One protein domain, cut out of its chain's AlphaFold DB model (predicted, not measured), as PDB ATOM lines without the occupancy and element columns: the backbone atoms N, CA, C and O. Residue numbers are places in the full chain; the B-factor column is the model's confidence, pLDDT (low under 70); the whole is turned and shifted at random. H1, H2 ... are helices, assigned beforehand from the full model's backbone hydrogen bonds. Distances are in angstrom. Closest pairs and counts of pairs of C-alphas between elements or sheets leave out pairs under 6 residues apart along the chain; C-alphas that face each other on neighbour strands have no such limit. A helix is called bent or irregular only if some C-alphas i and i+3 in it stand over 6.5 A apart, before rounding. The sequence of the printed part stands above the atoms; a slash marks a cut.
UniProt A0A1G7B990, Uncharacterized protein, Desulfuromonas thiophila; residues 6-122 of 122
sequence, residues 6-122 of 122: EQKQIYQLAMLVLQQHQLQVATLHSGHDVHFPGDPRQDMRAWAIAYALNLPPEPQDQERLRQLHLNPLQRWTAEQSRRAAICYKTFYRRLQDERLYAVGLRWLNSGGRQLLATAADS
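Overview. This is residues 6 to 122 of the 122 residues of an uncharacterized protein of Desulfuromonas thiophila (UniProt A0A1G7B990). The longest helix, H6, is sharply bent, and both its arms pack on the core helix H1, as do H3 and one end of H4; H5 crosses H4. The 117 printed residues hold six named helices, H1 to H6 in chain order, class all helix, compact, radius of gyration of the C-alphas 14.1 A, spans 41 by 34 by 26 A.

Arrangement. Find H6, residues 100 to 120, one helix by its hydrogen bonds but bent: C-alphas 110 and 113 are 8.0 A apart, and arms H6a, 100 to 110, and H6b, 113 to 120, stand about perpendicular, 84 degrees. H1, residues 6 to 20, touches both; its closest C-alphas are Ile 10 to Gly 104, 5.9 A, and Leu 13 to Leu 116, 6.6 A. Residues 13 to 18 of H1 alone touch H3, residues 44 to 53: C-alphas of Ala 14 and Ala 48 come closest, 4.6 A. H4, residues 59 to 70, touches H1 with residues 69 to 70 alone, closest C-alphas His 69 and Lys 8, 5.1 A. H5, residues 78 to 97, touches H4 with residues 84 to 88 alone, about perpendicular at 84 degrees, closest C-alphas Ala 84 and Arg 64, 5.8 A. H2, residues 25 to 29, touches H3, closest C-alphas Val 25 and Ala 52, 6.0 A. Every O i to N i+4 pair is within hydrogen-bond range in H1 to H5, H6a and H6b.

Along the chain. Find C-alpha 6 at (23.962, -9.612, -20.781); H1 runs 20.8 A from there. H5 runs 28.8 A from C-alpha 78 at (24.863, -11.140, -46.575).

Size, cuts and confidence. The printed part has no cut; the H2 to H3 link is long, and pLDDT is under 70 at residues 31 to 37 and 122.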
ATOM      1  N   GLU A   6      23.091 -10.436 -21.629       91.50
ATOM      2  CA  GLU A   6      23.962  -9.612 -20.781       91.50
ATOM      3  C   GLU A   6      24.661  -8.510 -21.571       91.50
ATOM      4  O   GLU A   6      24.660  -7.355 -21.160       91.50
ATOM      5  N   GLN A   7      25.207  -8.845 -22.739       92.62
ATOM      6  CA  GLN A   7      25.821  -7.878 -23.647       92.62
ATOM      7  C   GLN A   7      24.834  -6.782 -24.058       92.62
ATOM      8  O   GLN A   7      25.169  -5.597 -24.043       92.62
ATOM      9  N   LYS A   8      23.587  -7.167 -24.356       93.25
ATOM     10  CA  LYS A   8      22.493  -6.225 -24.602       93.25
ATOM     11  C   LYS A   8      22.271  -5.298 -23.406       93.25
ATOM     12  O   LYS A   8      22.223  -4.087 -23.593       93.25
ATOM     13  N   GLN A   9      22.166  -5.841 -22.197       94.81
ATOM     14  CA  GLN A   9      21.925  -5.044 -20.991       94.81
ATOM     15  C   GLN A   9      23.086  -4.098 -20.668       94.81
ATOM     16  O   GLN A   9      22.848  -2.948 -20.317       94.81
ATOM     17  N   ILE A  10      24.333  -4.539 -20.836       95.56
ATOM     18  CA  ILE A  10      25.518  -3.693 -20.638       95.56
ATOM     19  C   ILE A  10      25.530  -2.546 -21.647       95.56
ATOM     20  O   ILE A  10      25.741  -1.396 -21.264       95.56
ATOM     21  N   TYR A  11      25.250  -2.840 -22.921       95.31
ATOM     22  CA  TYR A  11      25.118  -1.812 -23.949       95.31
ATOM     23  C   TYR A  11      24.020  -0.802 -23.591       95.31
ATOM     24  O   TYR A  11      24.260   0.403 -23.619       95.31
ATOM     25  N   GLN A  12      22.830  -1.281 -23.213       95.56
ATOM     26  CA  GLN A  12      21.718  -0.416 -22.811       95.56
ATOM     27  C   GLN A  12      22.077   0.442 -21.595       95.56
ATOM     28  O   GLN A  12      21.750   1.623 -21.583       95.56
ATOM     29  N   LEU A  13      22.781  -0.123 -20.610       96.94
ATOM     30  CA  LEU A  13      23.203   0.602 -19.415       96.94
ATOM     31  C   LEU A  13      24.165   1.735 -19.774       96.94
ATOM     32  O   LEU A  13      23.963   2.860 -19.330       96.94
ATOM     33  N   ALA A  14      25.170   1.465 -20.612       95.88
ATOM     34  CA  ALA A  14      26.096   2.498 -21.067       95.88
ATOM     35  C   ALA A  14      25.352   3.633 -21.790       95.88
ATOM     36  O   ALA A  14      25.563   4.802 -21.478       95.88
ATOM     37  N   MET A  15      24.441   3.301 -22.712       95.50
ATOM     38  CA  MET A  15      23.673   4.310 -23.451       95.50
ATOM     39  C   MET A  15      22.729   5.113 -22.545       95.50
ATOM     40  O   MET A  15      22.633   6.328 -22.701       95.50
ATOM     41  N   LEU A  16      22.084   4.464 -21.570       95.38
ATOM     42  CA  LEU A  16      21.221   5.125 -20.589       95.38
ATOM     43  C   LEU A  16      22.007   6.133 -19.745       95.38
ATOM     44  O   LEU A  16      21.570   7.268 -19.580       95.38
ATOM     45  N   VAL A  17      23.178   5.738 -19.241       94.56
ATOM     46  CA  VAL A  17      24.032   6.617 -18.428       94.56
ATOM     47  C   VAL A  17      24.475   7.834 -19.240       94.56
ATOM     48  O   VAL A  17      24.398   8.959 -18.752       94.56
ATOM     49  N   LEU A  18      24.874   7.652 -20.504       93.25
ATOM     50  CA  LEU A  18      25.205   8.784 -21.378       93.25
ATOM     51  C   LEU A  18      24.012   9.727 -21.558       93.25
ATOM     52  O   LEU A  18      24.167  10.936 -21.402       93.25
ATOM     53  N   GLN A  19      22.823   9.179 -21.815       92.81
ATOM     54  CA  GLN A  19      21.597   9.961 -21.971       92.81
ATOM     55  C   GLN A  19      21.252  10.759 -20.705       92.81
ATOM     56  O   GLN A  19      20.951  11.948 -20.805       92.81
ATOM     57  N   GLN A  20      21.335  10.144 -19.519       92.44
ATOM     58  CA  GLN A  20      21.086  10.809 -18.230       92.44
ATOM     59  C   GLN A  20      22.027  11.998 -17.994       92.44
ATOM     60  O   GLN A  20      21.640  12.978 -17.362       92.44
ATOM     61  N   HIS A  21      23.243  11.930 -18.534       89.38
ATOM     62  CA  HIS A  21      24.241  12.994 -18.448       89.38
ATOM     63  C   HIS A  21      24.293  13.901 -19.687       89.38
ATOM     64  O   HIS A  21      25.221  14.699 -19.797       89.38
ATOM     65  N   GLN A  22      23.319  13.799 -20.602       89.31
ATOM     66  CA  GLN A  22      23.240  14.582 -21.847       89.31
ATOM     67  C   GLN A  22      24.482  14.443 -22.749       89.31
ATOM     68  O   GLN A  22      24.807  15.337 -23.529       89.31
ATOM     69  N   LEU A  23      25.171  13.303 -22.669       88.62
ATOM     70  CA  LEU A  23      26.359  13.006 -23.462       88.62
ATOM     71  C   LEU A  23      25.976  12.280 -24.750       88.62
ATOM     72  O   LEU A  23      25.197  11.326 -24.742       88.62
ATOM     73  N   GLN A  24      26.576  12.701 -25.862       87.00
ATOM     74  CA  GLN A  24      26.388  12.069 -27.165       87.00
ATOM     75  C   GLN A  24      27.682  11.404 -27.626       87.00
ATOM     76  O   GLN A  24      28.751  12.009 -27.585       87.00
ATOM     77  N   VAL A  25      27.576  10.175 -28.137       87.00
ATOM     78  CA  VAL A  25      28.719   9.397 -28.649       87.00
ATOM     79  C   VAL A  25      29.505  10.182 -29.708       87.00
ATOM     80  O   VAL A  25      30.731  10.210 -29.669       87.00
ATOM     81  N   ALA A  26      28.808  10.877 -30.612       84.50
ATOM     82  CA  ALA A  26      29.438  11.693 -31.651       84.50
ATOM     83  C   ALA A  26      30.316  12.821 -31.073       84.50
ATOM     84  O   ALA A  26      31.423  13.044 -31.561       84.50
ATOM     85  N   THR A  27      29.855  13.490 -30.012       83.12
ATOM     86  CA  THR A  27      30.601  14.562 -29.335       83.12
ATOM     87  C   THR A  27      31.809  14.023 -28.569       83.12
ATOM     88  O   THR A  27      32.867  14.646 -28.552       83.12
ATOM     89  N   LEU A  28      31.696  12.823 -27.991       85.06
ATOM     90  CA  LEU A  28      32.818  12.171 -27.309       85.06
ATOM     91  C   LEU A  28      33.958  11.835 -28.282       85.06
ATOM     92  O   LEU A  28      35.124  12.064 -27.969       85.06
ATOM     93  N   HIS A  29      33.638  11.344 -29.483       82.19
ATOM     94  CA  HIS A  29      34.650  11.041 -30.501       82.19
ATOM     95  C   HIS A  29      35.287  12.284 -31.137       82.19
ATOM     96  O   HIS A  29      36.408  12.189 -31.635       82.19
ATOM     97  N   SER A  30      34.617  13.443 -31.130       78.31
ATOM     98  CA  SER A  30      35.151  14.681 -31.719       78.31
ATOM     99  C   SER A  30      36.151  15.416 -30.819       78.31
ATOM    100  O   SER A  30      36.686  16.449 -31.219       78.31
ATOM    101  N   GLY A  31      36.424  14.903 -29.614       67.19
ATOM    102  CA  GLY A  31      37.391  15.494 -28.689       67.19
ATOM    103  C   GLY A  31      36.864  16.694 -27.897       67.19
ATOM    104  O   GLY A  31      37.567  17.168 -27.010       67.19
ATOM    105  N   HIS A  32      35.641  17.166 -28.171       56.75
ATOM    106  CA  HIS A  32      35.091  18.388 -27.564       56.75
ATOM    107  C   HIS A  32      34.893  18.280 -26.041       56.75
ATOM    108  O   HIS A  32      34.992  19.287 -25.350       56.75
ATOM    109  N   ASP A  33      34.696  17.062 -25.521       56.28
ATOM    110  CA  ASP A  33      34.443  16.789 -24.096       56.28
ATOM    111  C   ASP A  33      35.528  15.913 -23.423       56.28
ATOM    112  O   ASP A  33      35.341  15.415 -22.310       56.28
ATOM    113  N   VAL A  34      36.685  15.687 -24.066       55.06
ATOM    114  CA  VAL A  34      37.681  14.679 -23.627       55.06
ATOM    115  C   VAL A  34      38.698  15.251 -22.625       55.06
ATOM    116  O   VAL A  34      39.900  15.013 -22.695       55.06
ATOM    117  N   HIS A  35      38.202  15.979 -21.628       58.00
ATOM    118  CA  HIS A  35      38.932  16.255 -20.391       58.00
ATOM    119  C   HIS A  35      38.168  15.637 -19.217       58.00
ATOM    120  O   HIS A  35      37.678  16.340 -18.337       58.00
ATOM    121  N   PHE A  36      38.028  14.307 -19.215       61.94
ATOM    122  CA  PHE A  36      37.349  13.589 -18.134       61.94
ATOM    123  C   PHE A  36      38.338  12.705 -17.355       61.94
ATOM    124  O   PHE A  36      38.671  11.616 -17.816       61.94
ATOM    125  N   PRO A  37      38.827  13.137 -16.176       62.09
ATOM    126  CA  PRO A  37      39.818  12.398 -15.386       62.09
ATOM    127  C   PRO A  37      39.205  11.308 -14.478       62.09
ATOM    128  O   PRO A  37      39.766  10.984 -13.434       62.09
ATOM    129  N   GLY A  38      38.034  10.763 -14.822       75.31
ATOM    130  CA  GLY A  38      37.329   9.789 -13.978       75.31
ATOM    131  C   GLY A  38      37.853   8.359 -14.142       75.31
ATOM    132  O   GLY A  38      38.119   7.930 -15.260       75.31
ATOM    133  N   ASP A  39      37.957   7.600 -13.044       86.56
ATOM    134  CA  ASP A  39      38.255   6.159 -13.080       86.56
ATOM    135  C   ASP A  39      36.975   5.367 -13.431       86.56
ATOM    136  O   ASP A  39      36.043   5.333 -12.617       86.56
ATOM    137  N   PRO A  40      36.916   4.659 -14.580       84.50
ATOM    138  CA  PRO A  40      35.790   3.792 -14.950       84.50
ATOM    139  C   PRO A  40      35.411   2.761 -13.875       84.50
ATOM    140  O   PRO A  40      34.279   2.273 -13.814       84.50
ATOM    141  N   ARG A  41      36.354   2.382 -13.008       87.44
ATOM    142  CA  ARG A  41      36.123   1.418 -11.929       87.44
ATOM    143  C   ARG A  41      35.474   2.034 -10.695       87.44
ATOM    144  O   ARG A  41      35.088   1.264  -9.816       87.44
ATOM    145  N   GLN A  42      35.355   3.348 -10.607       88.81
ATOM    146  CA  GLN A  42      34.772   4.029  -9.450       88.81
ATOM    147  C   GLN A  42      33.551   4.862  -9.837       88.81
ATOM    148  O   GLN A  42      32.659   5.039  -9.015       88.81
ATOM    149  N   ASP A  43      33.466   5.283 -11.100       91.69
ATOM    150  CA  ASP A  43      32.377   6.102 -11.618       91.69
ATOM    151  C   ASP A  43      31.699   5.439 -12.832       91.69
ATOM    152  O   ASP A  43      32.334   5.120 -13.843       91.69
ATOM    153  N   MET A  44      30.380   5.238 -12.729       93.06
ATOM    154  CA  MET A  44      29.555   4.665 -13.796       93.06
ATOM    155  C   MET A  44      29.498   5.583 -15.025       93.06
ATOM    156  O   MET A  44      29.487   5.081 -16.151       93.06
ATOM    157  N   ARG A  45      29.529   6.909 -14.844       92.81
ATOM    158  CA  ARG A  45      29.597   7.873 -15.950       92.81
ATOM    159  C   ARG A  45      30.931   7.760 -16.678       92.81
ATOM    160  O   ARG A  45      30.936   7.636 -17.901       92.81
ATOM    161  N   ALA A  46      32.047   7.752 -15.945       91.75
ATOM    162  CA  ALA A  46      33.376   7.558 -16.529       91.75
ATOM    163  C   ALA A  46      33.471   6.226 -17.293       91.75
ATOM    164  O   ALA A  46      34.015   6.175 -18.397       91.75
ATOM    165  N   TRP A  47      32.868   5.161 -16.755       94.81
ATOM    166  CA  TRP A  47      32.750   3.886 -17.456       94.81
ATOM    167  C   TRP A  47      31.923   3.981 -18.738       94.81
ATOM    168  O   TRP A  47      32.366   3.475 -19.765       94.81
ATOM    169  N   ALA A  48      30.763   4.638 -18.712       94.44
ATOM    170  CA  ALA A  48      29.911   4.781 -19.890       94.44
ATOM    171  C   ALA A  48      30.589   5.603 -21.002       94.44
ATOM    172  O   ALA A  48      30.473   5.257 -22.178       94.44
ATOM    173  N   ILE A  49      31.349   6.642 -20.635       92.19
ATOM    174  CA  ILE A  49      32.173   7.422 -21.570       92.19
ATOM    175  C   ILE A  49      33.255   6.533 -22.190       92.19
ATOM    176  O   ILE A  49      33.331   6.438 -23.414       92.19
ATOM    177  N   ALA A  50      34.050   5.837 -21.371       92.12
ATOM    178  CA  ALA A  50      35.094   4.936 -21.861       92.12
ATOM    179  C   ALA A  50      34.512   3.822 -22.753       92.12
ATOM    180  O   ALA A  50      35.063   3.497 -23.804       92.12
ATOM    181  N   TYR A  51      33.349   3.283 -22.383       94.25
ATOM    182  CA  TYR A  51      32.611   2.310 -23.184       94.25
ATOM    183  C   TYR A  51      32.196   2.885 -24.545       94.25
ATOM    184  O   TYR A  51      32.366   2.222 -25.568       94.25
ATOM    185  N   ALA A  52      31.683   4.117 -24.583       92.44
ATOM    186  CA  ALA A  52      31.300   4.773 -25.831       92.44
ATOM    187  C   ALA A  52      32.489   5.116 -26.727       92.44
ATOM    188  O   ALA A  52      32.377   4.933 -27.931       92.44
ATOM    189  N   LEU A  53      33.633   5.522 -26.171       90.62
ATOM    190  CA  LEU A  53      34.848   5.791 -26.954       90.62
ATOM    191  C   LEU A  53      35.380   4.545 -27.684       90.62
ATOM    192  O   LEU A  53      36.132   4.663 -28.651       90.62
ATOM    193  N   ASN A  54      34.962   3.353 -27.258       92.25
ATOM    194  CA  ASN A  54      35.277   2.099 -27.930       92.25
ATOM    195  C   ASN A  54      34.353   1.773 -29.110       92.25
ATOM    196  O   ASN A  54      34.681   0.870 -29.895       92.25
ATOM    197  N   LEU A  55      33.225   2.478 -29.257       91.69
ATOM    198  CA  LEU A  55      32.341   2.323 -30.408       91.69
ATOM    199  C   LEU A  55      33.075   2.697 -31.710       91.69
ATOM    200  O   LEU A  55      34.058   3.442 -31.702       91.69
ATOM    201  N   PRO A  56      32.636   2.153 -32.859       89.75
ATOM    202  CA  PRO A  56      33.148   2.565 -34.156       89.75
ATOM    203  C   PRO A  56      32.953   4.075 -34.351       89.75
ATOM    204  O   PRO A  56      31.882   4.580 -34.018       89.75
ATOM    205  N   PRO A  57      33.929   4.805 -34.909       84.56
ATOM    206  CA  PRO A  57      33.763   6.230 -35.174       84.56
ATOM    207  C   PRO A  57      32.756   6.495 -36.305       84.56
ATOM    208  O   PRO A  57      32.113   7.542 -36.324       84.56
ATOM    209  N   GLU A  58      32.576   5.554 -37.237       89.69
ATOM    210  CA  GLU A  58      31.632   5.699 -38.341       89.69
ATOM    211  C   GLU A  58      30.174   5.551 -37.859       89.69
ATOM    212  O   GLU A  58      29.796   4.476 -37.375       89.69
ATOM    213  N   PRO A  59      29.293   6.549 -38.086       89.50
ATOM    214  CA  PRO A  59      27.897   6.500 -37.635       89.50
ATOM    215  C   PRO A  59      27.123   5.279 -38.141       89.50
ATOM    216  O   PRO A  59      26.281   4.722 -37.443       89.50
ATOM    217  N   GLN A  60      27.436   4.814 -39.353       90.19
ATOM    218  CA  GLN A  60      26.798   3.629 -39.922       90.19
ATOM    219  C   GLN A  60      27.171   2.350 -39.161       90.19
ATOM    220  O   GLN A  60      26.336   1.463 -39.010       90.19
ATOM    221  N   ASP A  61      28.411   2.231 -38.684       90.56
ATOM    222  CA  ASP A  61      28.855   1.066 -37.916       90.56
ATOM    223  C   ASP A  61      28.342   1.122 -36.465       90.56
ATOM    224  O   ASP A  61      27.994   0.077 -35.905       90.56
ATOM    225  N   GLN A  62      28.189   2.322 -35.890       90.62
ATOM    226  CA  GLN A  62      27.470   2.518 -34.623       90.62
ATOM    227  C   GLN A  62      26.013   2.072 -34.738       90.62
ATOM    228  O   GLN A  62      25.537   1.293 -33.913       90.62
ATOM    229  N   GLU A  63      25.323   2.497 -35.798       90.81
ATOM    230  CA  GLU A  63      23.940   2.100 -36.047       90.81
ATOM    231  C   GLU A  63      23.826   0.584 -36.225       90.81
ATOM    232  O   GLU A  63      22.910  -0.040 -35.688       90.81
ATOM    233  N   ARG A  64      24.797  -0.053 -36.892       90.69
ATOM    234  CA  ARG A  64      24.820  -1.514 -37.017       90.69
ATOM    235  C   ARG A  64      24.932  -2.216 -35.670       90.69
ATOM    236  O   ARG A  64      24.186  -3.163 -35.414       90.69
ATOM    237  N   LEU A  65      25.827  -1.749 -34.800       91.31
ATOM    238  CA  LEU A  65      25.924  -2.262 -33.436       91.31
ATOM    239  C   LEU A  65      24.630  -2.011 -32.662       91.31
ATOM    240  O   LEU A  65      24.139  -2.930 -32.009       91.31
ATOM    241  N   ARG A  66      24.033  -0.824 -32.771       91.81
ATOM    242  CA  ARG A  66      22.759  -0.514 -32.118       91.81
ATOM    243  C   ARG A  66      21.663  -1.491 -32.544       91.81
ATOM    244  O   ARG A  66      20.995  -2.060 -31.684       91.81
ATOM    245  N   GLN A  67      21.523  -1.745 -33.844       91.38
ATOM    246  CA  GLN A  67      20.558  -2.706 -34.382       91.38
ATOM    247  C   GLN A  67      20.834  -4.131 -33.878       91.38
ATOM    248  O   GLN A  67      19.903  -4.809 -33.457       91.38
ATOM    249  N   LEU A  68      22.098  -4.564 -33.812       90.19
ATOM    250  CA  LEU A  68      22.454  -5.875 -33.249       90.19
ATOM    251  C   LEU A  68      22.008  -6.050 -31.786       90.19
ATOM    252  O   LEU A  68      21.580  -7.143 -31.413       90.19
ATOM    253  N   HIS A  69      22.106  -5.002 -30.961       90.19
ATOM    254  CA  HIS A  69      21.738  -5.070 -29.541       90.19
ATOM    255  C   HIS A  69      20.234  -4.865 -29.312       90.19
ATOM    256  O   HIS A  69      19.640  -5.528 -28.458       90.19
ATOM    257  N   LEU A  70      19.611  -3.936 -30.041       89.44
ATOM    258  CA  LEU A  70      18.252  -3.468 -29.752       89.44
ATOM    259  C   LEU A  70      17.187  -4.063 -30.677       89.44
ATOM    260  O   LEU A  70      16.047  -4.216 -30.250       89.44
ATOM    261  N   ASN A  71      17.550  -4.449 -31.901       87.25
ATOM    262  CA  ASN A  71      16.633  -4.990 -32.901       87.25
ATOM    263  C   ASN A  71      17.186  -6.287 -33.526       87.25
ATOM    264  O   ASN A  71      17.583  -6.327 -34.694       87.25
ATOM    265  N   PRO A  72      17.199  -7.391 -32.768       77.31
ATOM    266  CA  PRO A  72      17.740  -8.661 -33.247       77.31
ATOM    267  C   PRO A  72      16.930  -9.295 -34.387       77.31
ATOM    268  O   PRO A  72      17.405 -10.245 -35.004       77.31
ATOM    269  N   LEU A  73      15.718  -8.795 -34.661       82.88
ATOM    270  CA  LEU A  73      14.855  -9.249 -35.754       82.88
ATOM    271  C   LEU A  73      15.137  -8.520 -37.077       82.88
ATOM    272  O   LEU A  73      14.533  -8.860 -38.098       82.88
ATOM    273  N   GLN A  74      16.043  -7.536 -37.074       84.12
ATOM    274  CA  GLN A  74      16.472  -6.832 -38.277       84.12
ATOM    275  C   GLN A  74      16.914  -7.836 -39.347       84.12
ATOM    276  O   GLN A  74      17.749  -8.709 -39.101       84.12
ATOM    277  N   ARG A  75      16.366  -7.700 -40.557       85.69
ATOM    278  CA  ARG A  75      16.806  -8.481 -41.717       85.69
ATOM    279  C   ARG A  75      18.003  -7.788 -42.350       85.69
ATOM    280  O   ARG A  75      17.955  -6.594 -42.640       85.69
ATOM    281  N   TRP A  76      19.059  -8.555 -42.567       86.12
ATOM    282  CA  TRP A  76      20.329  -8.078 -43.098       86.12
ATOM    283  C   TRP A  76      20.638  -8.782 -44.411       86.12
ATOM    284  O   TRP A  76      20.389  -9.981 -44.549       86.12
ATOM    285  N   THR A  77      21.238  -8.068 -45.361       91.50
ATOM    286  CA  THR A  77      21.875  -8.735 -46.502       91.50
ATOM    287  C   THR A  77      23.119  -9.501 -46.036       91.50
ATOM    288  O   THR A  77      23.640  -9.278 -44.936       91.50
ATOM    289  N   ALA A  78      23.635 -10.402 -46.877       89.62
ATOM    290  CA  ALA A  78      24.863 -11.140 -46.575       89.62
ATOM    291  C   ALA A  78      26.056 -10.200 -46.312       89.62
ATOM    292  O   ALA A  78      26.827 -10.404 -45.373       89.62
ATOM    293  N   GLU A  79      26.176  -9.134 -47.105       89.94
ATOM    294  CA  GLU A  79      27.223  -8.125 -46.954       89.94
ATOM    295  C   GLU A  79      27.087  -7.350 -45.640       89.94
ATOM    296  O   GLU A  79      28.051  -7.237 -44.878       89.94
ATOM    297  N   GLN A  80      25.880  -6.873 -45.326       89.38
ATOM    298  CA  GLN A  80      25.663  -6.122 -44.094       89.38
ATOM    299  C   GLN A  80      25.875  -7.003 -42.853       89.38
ATOM    300  O   GLN A  80      26.438  -6.534 -41.867       89.38
ATOM    301  N   SER A  81      25.502  -8.285 -42.925       88.56
ATOM    302  CA  SER A  81      25.746  -9.262 -41.856       88.56
ATOM    303  C   SER A  81      27.242  -9.449 -41.602       88.56
ATOM    304  O   SER A  81      27.691  -9.438 -40.455       88.56
ATOM    305  N   ARG A  82      28.039  -9.567 -42.674       89.81
ATOM    306  CA  ARG A  82      29.502  -9.669 -42.581       89.81
ATOM    307  C   ARG A  82      30.101  -8.416 -41.944       89.81
ATOM    308  O   ARG A  82      30.932  -8.537 -41.045       89.81
ATOM    309  N   ARG A  83      29.663  -7.225 -42.369       89.50
ATOM    310  CA  ARG A  83      30.122  -5.954 -41.786       89.50
ATOM    311  C   ARG A  83      29.760  -5.863 -40.303       89.50
ATOM    312  O   ARG A  83      30.641  -5.614 -39.487       89.50
ATOM    313  N   ALA A  84      28.510  -6.152 -39.947       88.69
ATOM    314  CA  ALA A  84      28.032  -6.124 -38.569       88.69
ATOM    315  C   ALA A  84      28.815  -7.093 -37.662       88.69
ATOM    316  O   ALA A  84      29.178  -6.726 -36.545       88.69
ATOM    317  N   ALA A  85      29.158  -8.289 -38.154       89.50
ATOM    318  CA  ALA A  85      29.985  -9.250 -37.423       89.50
ATOM    319  C   ALA A  85      31.421  -8.744 -37.179       89.50
ATOM    320  O   ALA A  85      31.960  -8.932 -36.086       89.50
ATOM    321  N   ILE A  86      32.034  -8.075 -38.163       91.19
ATOM    322  CA  ILE A  86      33.361  -7.451 -38.014       91.19
ATOM    323  C   ILE A  86      33.312  -6.334 -36.964       91.19
ATOM    324  O   ILE A  86      34.165  -6.302 -36.069       91.19
ATOM    325  N   CYS A  87      32.307  -5.455 -37.039       90.31
ATOM    326  CA  CYS A  87      32.101  -4.378 -36.070       90.31
ATOM    327  C   CYS A  87      31.913  -4.941 -34.657       90.31
ATOM    328  O   CYS A  87      32.624  -4.537 -33.742       90.31
ATOM    329  N   TYR A  88      31.029  -5.930 -34.498       92.00
ATOM    330  CA  TYR A  88      30.776  -6.622 -33.234       92.00
ATOM    331  C   TYR A  88      32.054  -7.220 -32.641       92.00
ATOM    332  O   TYR A  88      32.402  -6.931 -31.495       92.00
ATOM    333  N   LYS A  89      32.799  -8.007 -33.427       92.00
ATOM    334  CA  LYS A  89      34.026  -8.659 -32.953       92.00
ATOM    335  C   LYS A  89      35.078  -7.637 -32.529       92.00
ATOM    336  O   LYS A  89      35.730  -7.814 -31.505       92.00
ATOM    337  N   THR A  90      35.248  -6.579 -33.319       92.19
ATOM    338  CA  THR A  90      36.242  -5.535 -33.045       92.19
ATOM    339  C   THR A  90      35.888  -4.765 -31.780       92.19
ATOM    340  O   THR A  90      36.752  -4.582 -30.927       92.19
ATOM    341  N   PHE A  91      34.621  -4.381 -31.641       93.50
ATOM    342  CA  PHE A  91      34.102  -3.672 -30.480       93.50
ATOM    343  C   PHE A  91      34.292  -4.470 -29.185       93.50
ATOM    344  O   PHE A  91      34.934  -3.995 -28.251       93.50
ATOM    345  N   TYR A  92      33.824  -5.721 -29.149       91.94
ATOM    346  CA  TYR A  92      33.921  -6.543 -27.941       91.94
ATOM    347  C   TYR A  92      35.348  -6.953 -27.590       91.94
ATOM    348  O   TYR A  92      35.651  -7.093 -26.407       91.94
ATOM    349  N   ARG A  93      36.236  -7.091 -28.581       92.25
ATOM    350  CA  ARG A  93      37.665  -7.281 -28.315       92.25
ATOM    351  C   ARG A  93      38.240  -6.082 -27.557       92.25
ATOM    352  O   ARG A  93      38.826  -6.281 -26.503       92.25
ATOM    353  N   ARG A  94      37.993  -4.850 -28.021       92.00
ATOM    354  CA  ARG A  94      38.495  -3.646 -27.337       92.00
ATOM    355  C   ARG A  94      37.938  -3.507 -25.915       92.00
ATOM    356  O   ARG A  94      38.691  -3.263 -24.980       92.00
ATOM    357  N   LEU A  95      36.641  -3.769 -25.723       92.75
ATOM    358  CA  LEU A  95      36.027  -3.756 -24.388       92.75
ATOM    359  C   LEU A  95      36.637  -4.784 -23.421       92.75
ATOM    360  O   LEU A  95      36.624  -4.563 -22.207       92.75
ATOM    361  N   GLN A  96      37.105  -5.926 -23.932       90.50
ATOM    362  CA  GLN A  96      37.806  -6.934 -23.135       90.50
ATOM    363  C   GLN A  96      39.228  -6.486 -22.805       90.50
ATOM    364  O   GLN A  96      39.608  -6.551 -21.634       90.50
ATOM    365  N   ASP A  97      39.966  -5.986 -23.799       86.75
ATOM    366  CA  ASP A  97      41.337  -5.492 -23.640       86.75
ATOM    367  C   ASP A  97      41.400  -4.372 -22.583       86.75
ATOM    368  O   ASP A  97      42.244  -4.393 -21.685       86.75
ATOM    369  N   GLU A  98      40.430  -3.454 -22.599       84.50
ATOM    370  CA  GLU A  98      40.321  -2.356 -21.627       84.50
ATOM    371  C   GLU A  98      39.620  -2.756 -20.314       84.50
ATOM    372  O   GLU A  98      39.441  -1.939 -19.406       84.50
ATOM    373  N   ARG A  99      39.211  -4.024 -20.176       90.44
ATOM    374  CA  ARG A  99      38.450  -4.575 -19.035       90.44
ATOM    375  C   ARG A  99      37.111  -3.870 -18.767       90.44
ATOM    376  O   ARG A  99      36.485  -4.116 -17.731       90.44
ATOM    377  N   LEU A 100      36.626  -3.053 -19.699       93.12
ATOM    378  CA  LEU A 100      35.374  -2.303 -19.587       93.12
ATOM    379  C   LEU A 100      34.146  -3.210 -19.558       93.12
ATOM    380  O   LEU A 100      33.165  -2.879 -18.894       93.12
ATOM    381  N   TYR A 101      34.204  -4.377 -20.209       93.69
ATOM    382  CA  TYR A 101      33.112  -5.353 -20.140       93.69
ATOM    383  C   TYR A 101      32.908  -5.885 -18.711       93.69
ATOM    384  O   TYR A 101      31.786  -5.920 -18.210       93.69
ATOM    385  N   ALA A 102      33.995  -6.240 -18.017       93.81
ATOM    386  CA  ALA A 102      33.935  -6.737 -16.641       93.81
ATOM    387  C   ALA A 102      33.466  -5.654 -15.655       93.81
ATOM    388  O   ALA A 102      32.685  -5.928 -14.742       93.81
ATOM    389  N   VAL A 103      33.903  -4.409 -15.863       94.81
ATOM    390  CA  VAL A 103      33.417  -3.252 -15.096       94.81
ATOM    391  C   VAL A 103      31.919  -3.033 -15.339       94.81
ATOM    392  O   VAL A 103      31.175  -2.835 -14.381       94.81
ATOM    393  N   GLY A 104      31.467  -3.159 -16.589       94.88
ATOM    394  CA  GLY A 104      30.055  -3.067 -16.962       94.88
ATOM    395  C   GLY A 104      29.192  -4.146 -16.318       94.88
ATOM    396  O   GLY A 104      28.132  -3.837 -15.786       94.88
ATOM    397  N   LEU A 105      29.666  -5.395 -16.274       95.62
ATOM    398  CA  LEU A 105      28.994  -6.480 -15.546       95.62
ATOM    399  C   LEU A 105      28.832  -6.162 -14.056       95.62
ATOM    400  O   LEU A 105      27.769  -6.394 -13.479       95.62
ATOM    401  N   ARG A 106      29.873  -5.610 -13.426       96.00
ATOM    402  CA  ARG A 106      29.808  -5.209 -12.018       96.00
ATOM    403  C   ARG A 106      28.771  -4.105 -11.808       96.00
ATOM    404  O   ARG A 106      27.952  -4.240 -10.907       96.00
ATOM    405  N   TRP A 107      28.766  -3.071 -12.654       95.81
ATOM    406  CA  TRP A 107      27.769  -1.995 -12.598       95.81
ATOM    407  C   TRP A 107      26.345  -2.496 -12.834       95.81
ATOM    408  O   TRP A 107      25.414  -2.098 -12.131       95.81
ATOM    409  N   LEU A 108      26.174  -3.418 -13.782       95.81
ATOM    410  CA  LEU A 108      24.891  -4.050 -14.055       95.81
ATOM    411  C   LEU A 108      24.346  -4.751 -12.801       95.81
ATOM    412  O   LEU A 108      23.174  -4.582 -12.461       95.81
ATOM    413  N   ASN A 109      25.202  -5.477 -12.079       94.81
ATOM    414  CA  ASN A 109      24.823  -6.221 -10.877       94.81
ATOM    415  C   ASN A 109      24.740  -5.363  -9.601       94.81
ATOM    416  O   ASN A 109      24.071  -5.769  -8.658       94.81
ATOM    417  N   SER A 110      25.361  -4.180  -9.561       91.94
ATOM    418  CA  SER A 110      25.331  -3.275  -8.400       91.94
ATOM    419  C   SER A 110      24.162  -2.279  -8.407       91.94
ATOM    420  O   SER A 110      24.180  -1.325  -7.637       91.94
ATOM    421  N   GLY A 111      23.186  -2.450  -9.303       90.06
ATOM    422  CA  GLY A 111      22.020  -1.564  -9.430       90.06
ATOM    423  C   GLY A 111      21.662  -1.193 -10.871       90.06
ATOM    424  O   GLY A 111      20.543  -0.752 -11.126       90.06
ATOM    425  N   GLY A 112      22.547  -1.438 -11.844       93.38
ATOM    426  CA  GLY A 112      22.286  -1.127 -13.253       93.38
ATOM    427  C   GLY A 112      21.047  -1.826 -13.826       93.38
ATOM    428  O   GLY A 112      20.322  -1.232 -14.619       93.38
ATOM    429  N   ARG A 113      20.732  -3.053 -13.385       94.56
ATOM    430  CA  ARG A 113      19.488  -3.749 -13.775       94.56
ATOM    431  C   ARG A 113      18.228  -2.997 -13.339       94.56
ATOM    432  O   ARG A 113      17.268  -2.957 -14.100       94.56
ATOM    433  N   GLN A 114      18.240  -2.401 -12.147       93.94
ATOM    434  CA  GLN A 114      17.112  -1.621 -11.640       93.94
ATOM    435  C   GLN A 114      16.955  -0.317 -12.427       93.94
ATOM    436  O   GLN A 114      15.843   0.011 -12.824       93.94
ATOM    437  N   LEU A 115      18.065   0.364 -12.739       93.56
ATOM    438  CA  LEU A 115      18.053   1.556 -13.598       93.56
ATOM    439  C   LEU A 115      17.434   1.267 -14.972       93.56
ATOM    440  O   LEU A 115      16.611   2.041 -15.453       93.56
ATOM    441  N   LEU A 116      17.801   0.137 -15.587       93.94
ATOM    442  CA  LEU A 116      17.233  -0.289 -16.867       93.94
ATOM    443  C   LEU A 116      15.736  -0.596 -16.782       93.94
ATOM    444  O   LEU A 116      15.012  -0.271 -17.716       93.94
ATOM    445  N   ALA A 117      15.283  -1.222 -15.692       92.44
ATOM    446  CA  ALA A 117      13.868  -1.515 -15.485       92.44
ATOM    447  C   ALA A 117      13.051  -0.220 -15.369       92.44
ATOM    448  O   ALA A 117      12.121  -0.020 -16.139       92.44
ATOM    449  N   THR A 118      13.474   0.714 -14.509       91.69
ATOM    450  CA  THR A 118      12.801   2.014 -14.351       91.69
ATOM    451  C   THR A 118      12.755   2.807 -15.658       91.69
ATOM    452  O   THR A 118      11.737   3.418 -15.968       91.69
ATOM    453  N   ALA A 119      13.831   2.774 -16.450       88.19
ATOM    454  CA  ALA A 119      13.876   3.447 -17.746       88.19
ATOM    455  C   ALA A 119      12.983   2.795 -18.818       88.19
ATOM    456  O   ALA A 119      12.654   3.456 -19.794       88.19
ATOM    457  N   ALA A 120      12.620   1.516 -18.674       83.06
ATOM    458  CA  ALA A 120      11.691   0.843 -19.585       83.06
ATOM    459  C   ALA A 120      10.217   1.144 -19.258       83.06
ATOM    460  O   ALA A 120       9.371   1.022 -20.142       83.06
ATOM    461  N   ASP A 121       9.935   1.528 -18.010       74.50
ATOM    462  CA  ASP A 121       8.597   1.873 -17.514       74.50
ATOM    463  C   ASP A 121       8.263   3.374 -17.654       74.50
ATOM    464  O   ASP A 121       7.132   3.778 -17.375       74.50
ATOM    465  N   SER A 122       9.245   4.197 -18.048       59.66
ATOM    466  CA  SER A 122       9.128   5.655 -18.245       59.66
ATOM    467  C   SER A 122       8.864   6.006 -19.706       59.66
ATOM    468  O   SER A 122       8.016   6.892 -19.947       59.66
TER     469      SER A 122